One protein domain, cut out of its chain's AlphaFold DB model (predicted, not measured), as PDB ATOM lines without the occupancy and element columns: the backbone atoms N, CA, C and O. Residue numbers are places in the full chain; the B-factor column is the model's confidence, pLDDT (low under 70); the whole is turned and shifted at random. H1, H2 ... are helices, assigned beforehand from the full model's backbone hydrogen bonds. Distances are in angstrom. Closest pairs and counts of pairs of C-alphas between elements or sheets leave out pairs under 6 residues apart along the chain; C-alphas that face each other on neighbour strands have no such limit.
ATOM      1  N   MET A 364      25.698 -30.586 -40.936       97.19
ATOM      2  CA  MET A 364      25.284 -31.564 -39.920       97.19
ATOM      3  C   MET A 364      26.446 -32.470 -39.484       97.19
ATOM      4  O   MET A 364      26.602 -32.745 -38.294       97.19
ATOM      5  N   ALA A 365      27.280 -32.913 -40.432       97.50
ATOM      6  CA  ALA A 365      28.463 -33.715 -40.130       97.50
ATOM      7  C   ALA A 365      29.509 -32.883 -39.373       97.50
ATOM      8  O   ALA A 365      30.030 -33.344 -38.357       97.50
ATOM      9  N   MET A 366      29.741 -31.631 -39.791       97.56
ATOM     10  CA  MET A 366      30.611 -30.687 -39.078       97.56
ATOM     11  C   MET A 366      30.158 -30.462 -37.633       97.56
ATOM     12  O   MET A 366      30.967 -30.544 -36.709       97.56
ATOM     13  N   GLN A 367      28.865 -30.217 -37.412       97.38
ATOM     14  CA  GLN A 367      28.307 -30.023 -36.074       97.38
ATOM     15  C   GLN A 367      28.493 -31.265 -35.203       97.38
ATOM     16  O   GLN A 367      28.918 -31.149 -34.054       97.38
ATOM     17  N   LYS A 368      28.229 -32.457 -35.751       97.19
ATOM     18  CA  LYS A 368      28.381 -33.719 -35.020       97.19
ATOM     19  C   LYS A 368      29.840 -34.014 -34.661       97.19
ATOM     20  O   LYS A 368      30.106 -34.377 -33.518       97.19
ATOM     21  N   ALA A 369      30.774 -33.811 -35.591       96.06
ATOM     22  CA  ALA A 369      32.207 -33.956 -35.328       96.06
ATOM     23  C   ALA A 369      32.689 -32.944 -34.278       96.06
ATOM     24  O   ALA A 369      33.361 -33.313 -33.319       96.06
ATOM     25  N   THR A 370      32.265 -31.684 -34.394       94.62
ATOM     26  CA  THR A 370      32.605 -30.631 -33.427       94.62
ATOM     27  C   THR A 370      32.061 -30.945 -32.031       94.62
ATOM     28  O   THR A 370      32.766 -30.760 -31.041       94.62
ATOM     29  N   ALA A 371      30.819 -31.428 -31.931       94.62
ATOM     30  CA  ALA A 371      30.206 -31.803 -30.659       94.62
ATOM     31  C   ALA A 371      30.927 -32.985 -29.995       94.62
ATOM     32  O   ALA A 371      31.141 -32.958 -28.784       94.62
ATOM     33  N   GLU A 372      31.334 -33.993 -30.776       94.00
ATOM     34  CA  GLU A 372      32.129 -35.119 -30.277       94.00
ATOM     35  C   GLU A 372      33.484 -34.651 -29.733       94.00
ATOM     36  O   GLU A 372      33.801 -34.939 -28.580       94.00
ATOM     37  N   VAL A 373      34.238 -33.864 -30.511       91.50
ATOM     38  CA  VAL A 373      35.544 -33.326 -30.091       91.50
ATOM     39  C   VAL A 373      35.402 -32.473 -28.828       91.50
ATOM     40  O   VAL A 373      36.130 -32.675 -27.860       91.50
ATOM     41  N   ARG A 374      34.427 -31.555 -28.782       90.50
ATOM     42  CA  ARG A 374      34.188 -30.722 -27.592       90.50
ATOM     43  C   ARG A 374      33.866 -31.557 -26.362       90.50
ATOM     44  O   ARG A 374      34.337 -31.223 -25.285       90.50
ATOM     45  N   ARG A 375      33.082 -32.628 -26.506       89.62
ATOM     46  CA  ARG A 375      32.744 -33.519 -25.393       89.62
ATOM     47  C   ARG A 375      33.966 -34.283 -24.887       89.62
ATOM     48  O   ARG A 375      34.171 -34.316 -23.679       89.62
ATOM     49  N   ALA A 376      34.761 -34.858 -25.789       87.75
ATOM     50  CA  ALA A 376      35.948 -35.637 -25.434       87.75
ATOM     51  C   ALA A 376      37.019 -34.780 -24.734       87.75
ATOM     52  O   ALA A 376      37.660 -35.228 -23.787       87.75
ATOM     53  N   PHE A 377      37.174 -33.518 -25.151       85.88
ATOM     54  CA  PHE A 377      38.196 -32.612 -24.615       85.88
ATOM     55  C   PHE A 377      37.664 -31.548 -23.636       85.88
ATOM     56  O   PHE A 377      38.416 -30.659 -23.241       85.88
ATOM     57  N   ALA A 378      36.407 -31.644 -23.182       79.62
ATOM     58  CA  ALA A 378      35.829 -30.691 -22.226       79.62
ATOM     59  C   ALA A 378      36.555 -30.679 -20.871       79.62
ATOM     60  O   ALA A 378      36.737 -29.613 -20.292       79.62
ATOM     61  N   LEU A 379      36.955 -31.855 -20.365       67.62
ATOM     62  CA  LEU A 379      37.669 -31.979 -19.087       67.62
ATOM     63  C   LEU A 379      39.171 -31.658 -19.209       67.62
ATOM     64  O   LEU A 379      39.667 -30.912 -18.369       67.62
ATOM     65  N   PRO A 380      39.902 -32.153 -20.233       66.88
ATOM     66  CA  PRO A 380      41.314 -31.812 -20.418       66.88
ATOM     67  C   PRO A 380      41.575 -30.335 -20.736       66.88
ATOM     68  O   PRO A 380      42.675 -29.853 -20.486       66.88
ATOM     69  N   GLY A 381      40.617 -29.620 -21.341       70.44
ATOM     70  CA  GLY A 381      40.761 -28.204 -21.713       70.44
ATOM     71  C   GLY A 381      41.765 -27.922 -22.843       70.44
ATOM     72  O   GLY A 381      41.807 -26.806 -23.357       70.44
ATOM     73  N   VAL A 382      42.539 -28.927 -23.263       75.19
ATOM     74  CA  VAL A 382      43.525 -28.880 -24.346       75.19
ATOM     75  C   VAL A 382      43.372 -30.135 -25.205       75.19
ATOM     76  O   VAL A 382      43.278 -31.248 -24.684       75.19
ATOM     77  N   VAL A 383      43.343 -29.960 -26.530       79.44
ATOM     78  CA  VAL A 383      43.377 -31.084 -27.477       79.44
ATOM     79  C   VAL A 383      44.797 -31.618 -27.527       79.44
ATOM     80  O   VAL A 383      45.728 -30.876 -27.828       79.44
ATOM     81  N   SER A 384      44.956 -32.900 -27.230       82.94
ATOM     82  CA  SER A 384      46.260 -33.538 -27.183       82.94
ATOM     83  C   SER A 384      46.157 -35.007 -27.577       82.94
ATOM     84  O   SER A 384      45.155 -35.663 -27.295       82.94
ATOM     85  N   GLU A 385      47.205 -35.534 -28.207       80.25
ATOM     86  CA  GLU A 385      47.299 -36.943 -28.606       80.25
ATOM     87  C   GLU A 385      47.667 -37.880 -27.433       80.25
ATOM     88  O   GLU A 385      48.058 -39.029 -27.641       80.25
ATOM     89  N   GLY A 386      47.588 -37.390 -26.191       70.62
ATOM     90  CA  GLY A 386      47.819 -38.172 -24.976       70.62
ATOM     91  C   GLY A 386      46.796 -39.291 -24.763       70.62
ATOM     92  O   GLY A 386      45.784 -39.384 -25.457       70.62
ATOM     93  N   GLU A 387      47.080 -40.172 -23.803       62.84
ATOM     94  CA  GLU A 387      46.318 -41.410 -23.614       62.84
ATOM     95  C   GLU A 387      44.812 -41.172 -23.379       62.84
ATOM     96  O   GLU A 387      44.403 -40.310 -22.604       62.84
ATOM     97  N   GLY A 388      43.983 -41.977 -24.054       66.44
ATOM     98  CA  GLY A 388      42.541 -42.107 -23.813       66.44
ATOM     99  C   GLY A 388      41.640 -41.338 -24.782       66.44
ATOM    100  O   GLY A 388      40.803 -41.948 -25.445       66.44
ATOM    101  N   ALA A 389      41.828 -40.023 -24.923       68.56
ATOM    102  CA  ALA A 389      40.827 -39.152 -25.557       68.56
ATOM    103  C   ALA A 389      40.627 -39.401 -27.065       68.56
ATOM    104  O   ALA A 389      39.502 -39.352 -27.560       68.56
ATOM    105  N   LEU A 390      41.691 -39.733 -27.810       77.50
ATOM    106  CA  LEU A 390      41.579 -40.031 -29.247       77.50
ATOM    107  C   LEU A 390      40.736 -41.284 -29.532       77.50
ATOM    108  O   LEU A 390      40.064 -41.351 -30.561       77.50
ATOM    109  N   GLY A 391      40.738 -42.263 -28.620       77.44
ATOM    110  CA  GLY A 391      39.929 -43.479 -28.745       77.44
ATOM    111  C   GLY A 391      38.423 -43.224 -28.624       77.44
ATOM    112  O   GLY A 391      37.620 -44.024 -29.107       77.44
ATOM    113  N   GLU A 392      38.031 -42.095 -28.028       82.06
ATOM    114  CA  GLU A 392      36.631 -41.706 -27.846       82.06
ATOM    115  C   GLU A 392      36.035 -40.999 -29.076       82.06
ATOM    116  O   GLU A 392      34.812 -40.919 -29.206       82.06
ATOM    117  N   LEU A 393      36.873 -40.554 -30.024       91.69
ATOM    118  CA  LEU A 393      36.478 -39.822 -31.237       91.69
ATOM    119  C   LEU A 393      35.944 -40.753 -32.343       91.69
ATOM    120  O   LEU A 393      36.458 -40.820 -33.465       91.69
ATOM    121  N   ARG A 394      34.910 -41.532 -32.015       93.62
ATOM    122  CA  ARG A 394      34.355 -42.577 -32.890       93.62
ATOM    123  C   ARG A 394      33.800 -42.011 -34.193       93.62
ATOM    124  O   ARG A 394      33.984 -42.622 -35.246       93.62
ATOM    125  N   TYR A 395      33.093 -40.889 -34.140       96.19
ATOM    126  CA  TYR A 395      32.522 -40.245 -35.314       96.19
ATOM    127  C   TYR A 395      33.602 -39.588 -36.170       96.19
ATOM    128  O   TYR A 395      33.551 -39.733 -37.389       96.19
ATOM    129  N   LEU A 396      34.622 -38.966 -35.575       94.75
ATOM    130  CA  LEU A 396      35.762 -38.439 -36.329       94.75
ATOM    131  C   LEU A 396      36.501 -39.551 -37.092       94.75
ATOM    132  O   LEU A 396      36.848 -39.375 -38.258       94.75
ATOM    133  N   HIS A 397      36.654 -40.740 -36.497       94.69
ATOM    134  CA  HIS A 397      37.200 -41.905 -37.205       94.69
ATOM    135  C   HIS A 397      36.339 -42.329 -38.403       94.69
ATOM    136  O   HIS A 397      36.864 -42.712 -39.450       94.69
ATOM    137  N   LEU A 398      35.008 -42.235 -38.286       96.75
ATOM    138  CA  LEU A 398      34.099 -42.471 -39.412       96.75
ATOM    139  C   LEU A 398      34.242 -41.400 -40.497       96.75
ATOM    140  O   LEU A 398      34.232 -41.755 -41.671       96.75
ATOM    141  N   VAL A 399      34.432 -40.128 -40.131       97.38
ATOM    142  CA  VAL A 399      34.717 -39.045 -41.088       97.38
ATOM    143  C   VAL A 399      35.998 -39.345 -41.867       97.38
ATOM    144  O   VAL A 399      35.996 -39.264 -43.094       97.38
ATOM    145  N   ILE A 400      37.073 -39.759 -41.191       95.75
ATOM    146  CA  ILE A 400      38.342 -40.122 -41.845       95.75
ATOM    147  C   ILE A 400      38.142 -41.312 -42.796       95.75
ATOM    148  O   ILE A 400      38.562 -41.255 -43.952       95.75
ATOM    149  N   ARG A 401      37.459 -42.377 -42.351       96.38
ATOM    150  CA  ARG A 401      37.157 -43.551 -43.192       96.38
ATOM    151  C   ARG A 401      36.322 -43.194 -44.420       96.38
ATOM    152  O   ARG A 401      36.620 -43.669 -45.513       96.38
ATOM    153  N   GLU A 402      35.305 -42.359 -44.249       97.19
ATOM    154  CA  GLU A 402      34.446 -41.916 -45.345       97.19
ATOM    155  C   GLU A 402      35.206 -41.013 -46.322       97.19
ATOM    156  O   GLU A 402      35.042 -41.130 -47.538       97.19
ATOM    157  N   THR A 403      36.126 -40.192 -45.810       97.00
ATOM    158  CA  THR A 403      37.035 -39.399 -46.643       97.00
ATOM    159  C   THR A 403      37.949 -40.304 -47.465       97.00
ATOM    160  O   THR A 403      38.070 -40.084 -48.661       97.00
ATOM    161  N   PHE A 404      38.530 -41.368 -46.895       95.69
ATOM    162  CA  PHE A 404      39.302 -42.351 -47.672       95.69
ATOM    163  C   PHE A 404      38.459 -43.067 -48.731       95.69
ATOM    164  O   PHE A 404      38.942 -43.325 -49.835       95.69
ATOM    165  N   ARG A 405      37.204 -43.400 -48.405       96.06
ATOM    166  CA  ARG A 405      36.280 -44.068 -49.328       96.06
ATOM    167  C   ARG A 405      35.961 -43.182 -50.536       96.06
ATOM    168  O   ARG A 405      35.965 -43.655 -51.674       96.06
ATOM    169  N   LEU A 406      35.684 -41.901 -50.294       94.44
ATOM    170  CA  LEU A 406      35.346 -40.932 -51.334       94.44
ATOM    171  C   LEU A 406      36.595 -40.423 -52.060       94.44
ATOM    172  O   LEU A 406      36.641 -40.414 -53.286       94.44
ATOM    173  N   HIS A 407      37.642 -40.052 -51.349       93.62
ATOM    174  CA  HIS A 407      38.772 -39.307 -51.897       93.62
ATOM    175  C   HIS A 407      40.103 -40.001 -51.591       93.62
ATOM    176  O   HIS A 407      40.953 -39.423 -50.915       93.62
ATOM    177  N   PRO A 408      40.316 -41.246 -52.065       92.38
ATOM    178  CA  PRO A 408      41.586 -41.927 -51.858       92.38
ATOM    179  C   PRO A 408      42.704 -41.154 -52.580       92.38
ATOM    180  O   PRO A 408      42.609 -41.006 -53.803       92.38
ATOM    181  N   PRO A 409      43.773 -40.711 -51.882       86.69
ATOM    182  CA  PRO A 409      44.866 -39.963 -52.514       86.69
ATOM    183  C   PRO A 409      45.516 -40.713 -53.688       86.69
ATOM    184  O   PRO A 409      45.883 -40.109 -54.687       86.69
TER     185      PRO A 409
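Overview. This is residues 364 to 409 of the 445 residues of an uncharacterized protein of Oryza sativa subsp. japonica (UniProt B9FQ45). Two helices of equal residue count, H1 and H3, make a loose, open V: the start of H3 packs on the middle part of H1, and the helices run opposite ways. A long loop, residues 377 to 388, swings out beyond the end of H1 and folds back to the short helix H2, which leads straight into H3; the far part of H3 and the tail after it, residues 400 to 409, stick out from the body. The printed part has 46 residues with three named helices, in the order H1, H2, H3, and no named strand; its class is all helix, with 30 residues in the helices. It is only just loose, close to compact, with a radius of gyration of the C-alphas of 11.7 A, and it spans 33 by 23 by 13 A.

Arrangement. H1, residues 364 to 376, touches H3, residues 394 to 406, with 5 pairs of C-alphas within 8 A. The closest C-alphas of the two are those of Ala 369 and Leu 396, 5.8 A apart. H1 touches H3 with residues 368 to 372 alone, and H3 touches H1 with residues 395 to 396 alone. Their lines stand at a steep tilt of 39 degrees, and they run opposite ways. H2, residues 389 to 392, is close to H1 but not clearly touching it; their closest C-alphas, those of Ala 376 and Ala 389, are 6.0 A apart. H2 and H3 meet only through their link. In H1 and H3 every O i to N i+4 pair is within hydrogen-bond range. H2 is too short for such a pair, but its 1 pair of O i to N i+3 is within range.

Along the chain. H1 begins at C-alpha 364 at (25.284, -31.564, -39.920) and measures 18.4 A from first to last C-alpha, ending at C-alpha 376 at (35.948, -35.637, -25.434). H2 follows with four residues, Ala 389 to Glu 392. H3 runs from Arg 394 to Leu 406, 18.5 A from first to last C-alpha, and ends at C-alpha 406 at (35.346, -40.932, -51.334).

Size, cuts and confidence. The two C-alphas farthest apart, those of Leu 379 and Pro 409, are 35.1 A apart. The printed part has no cut. The link from H1 to H2 is long, with 12 residues, and the link from H2 to H3 is tight, with 1 residue. Residues 400 to 409, of which 400 to 406 belong to H3, stand free; the body without them spans 26 by 16 by 10 A. The mean pLDDT of the printed part is 87.6, and the model's confidence is low, under 70, at residues 379 to 380 and 387 to 389.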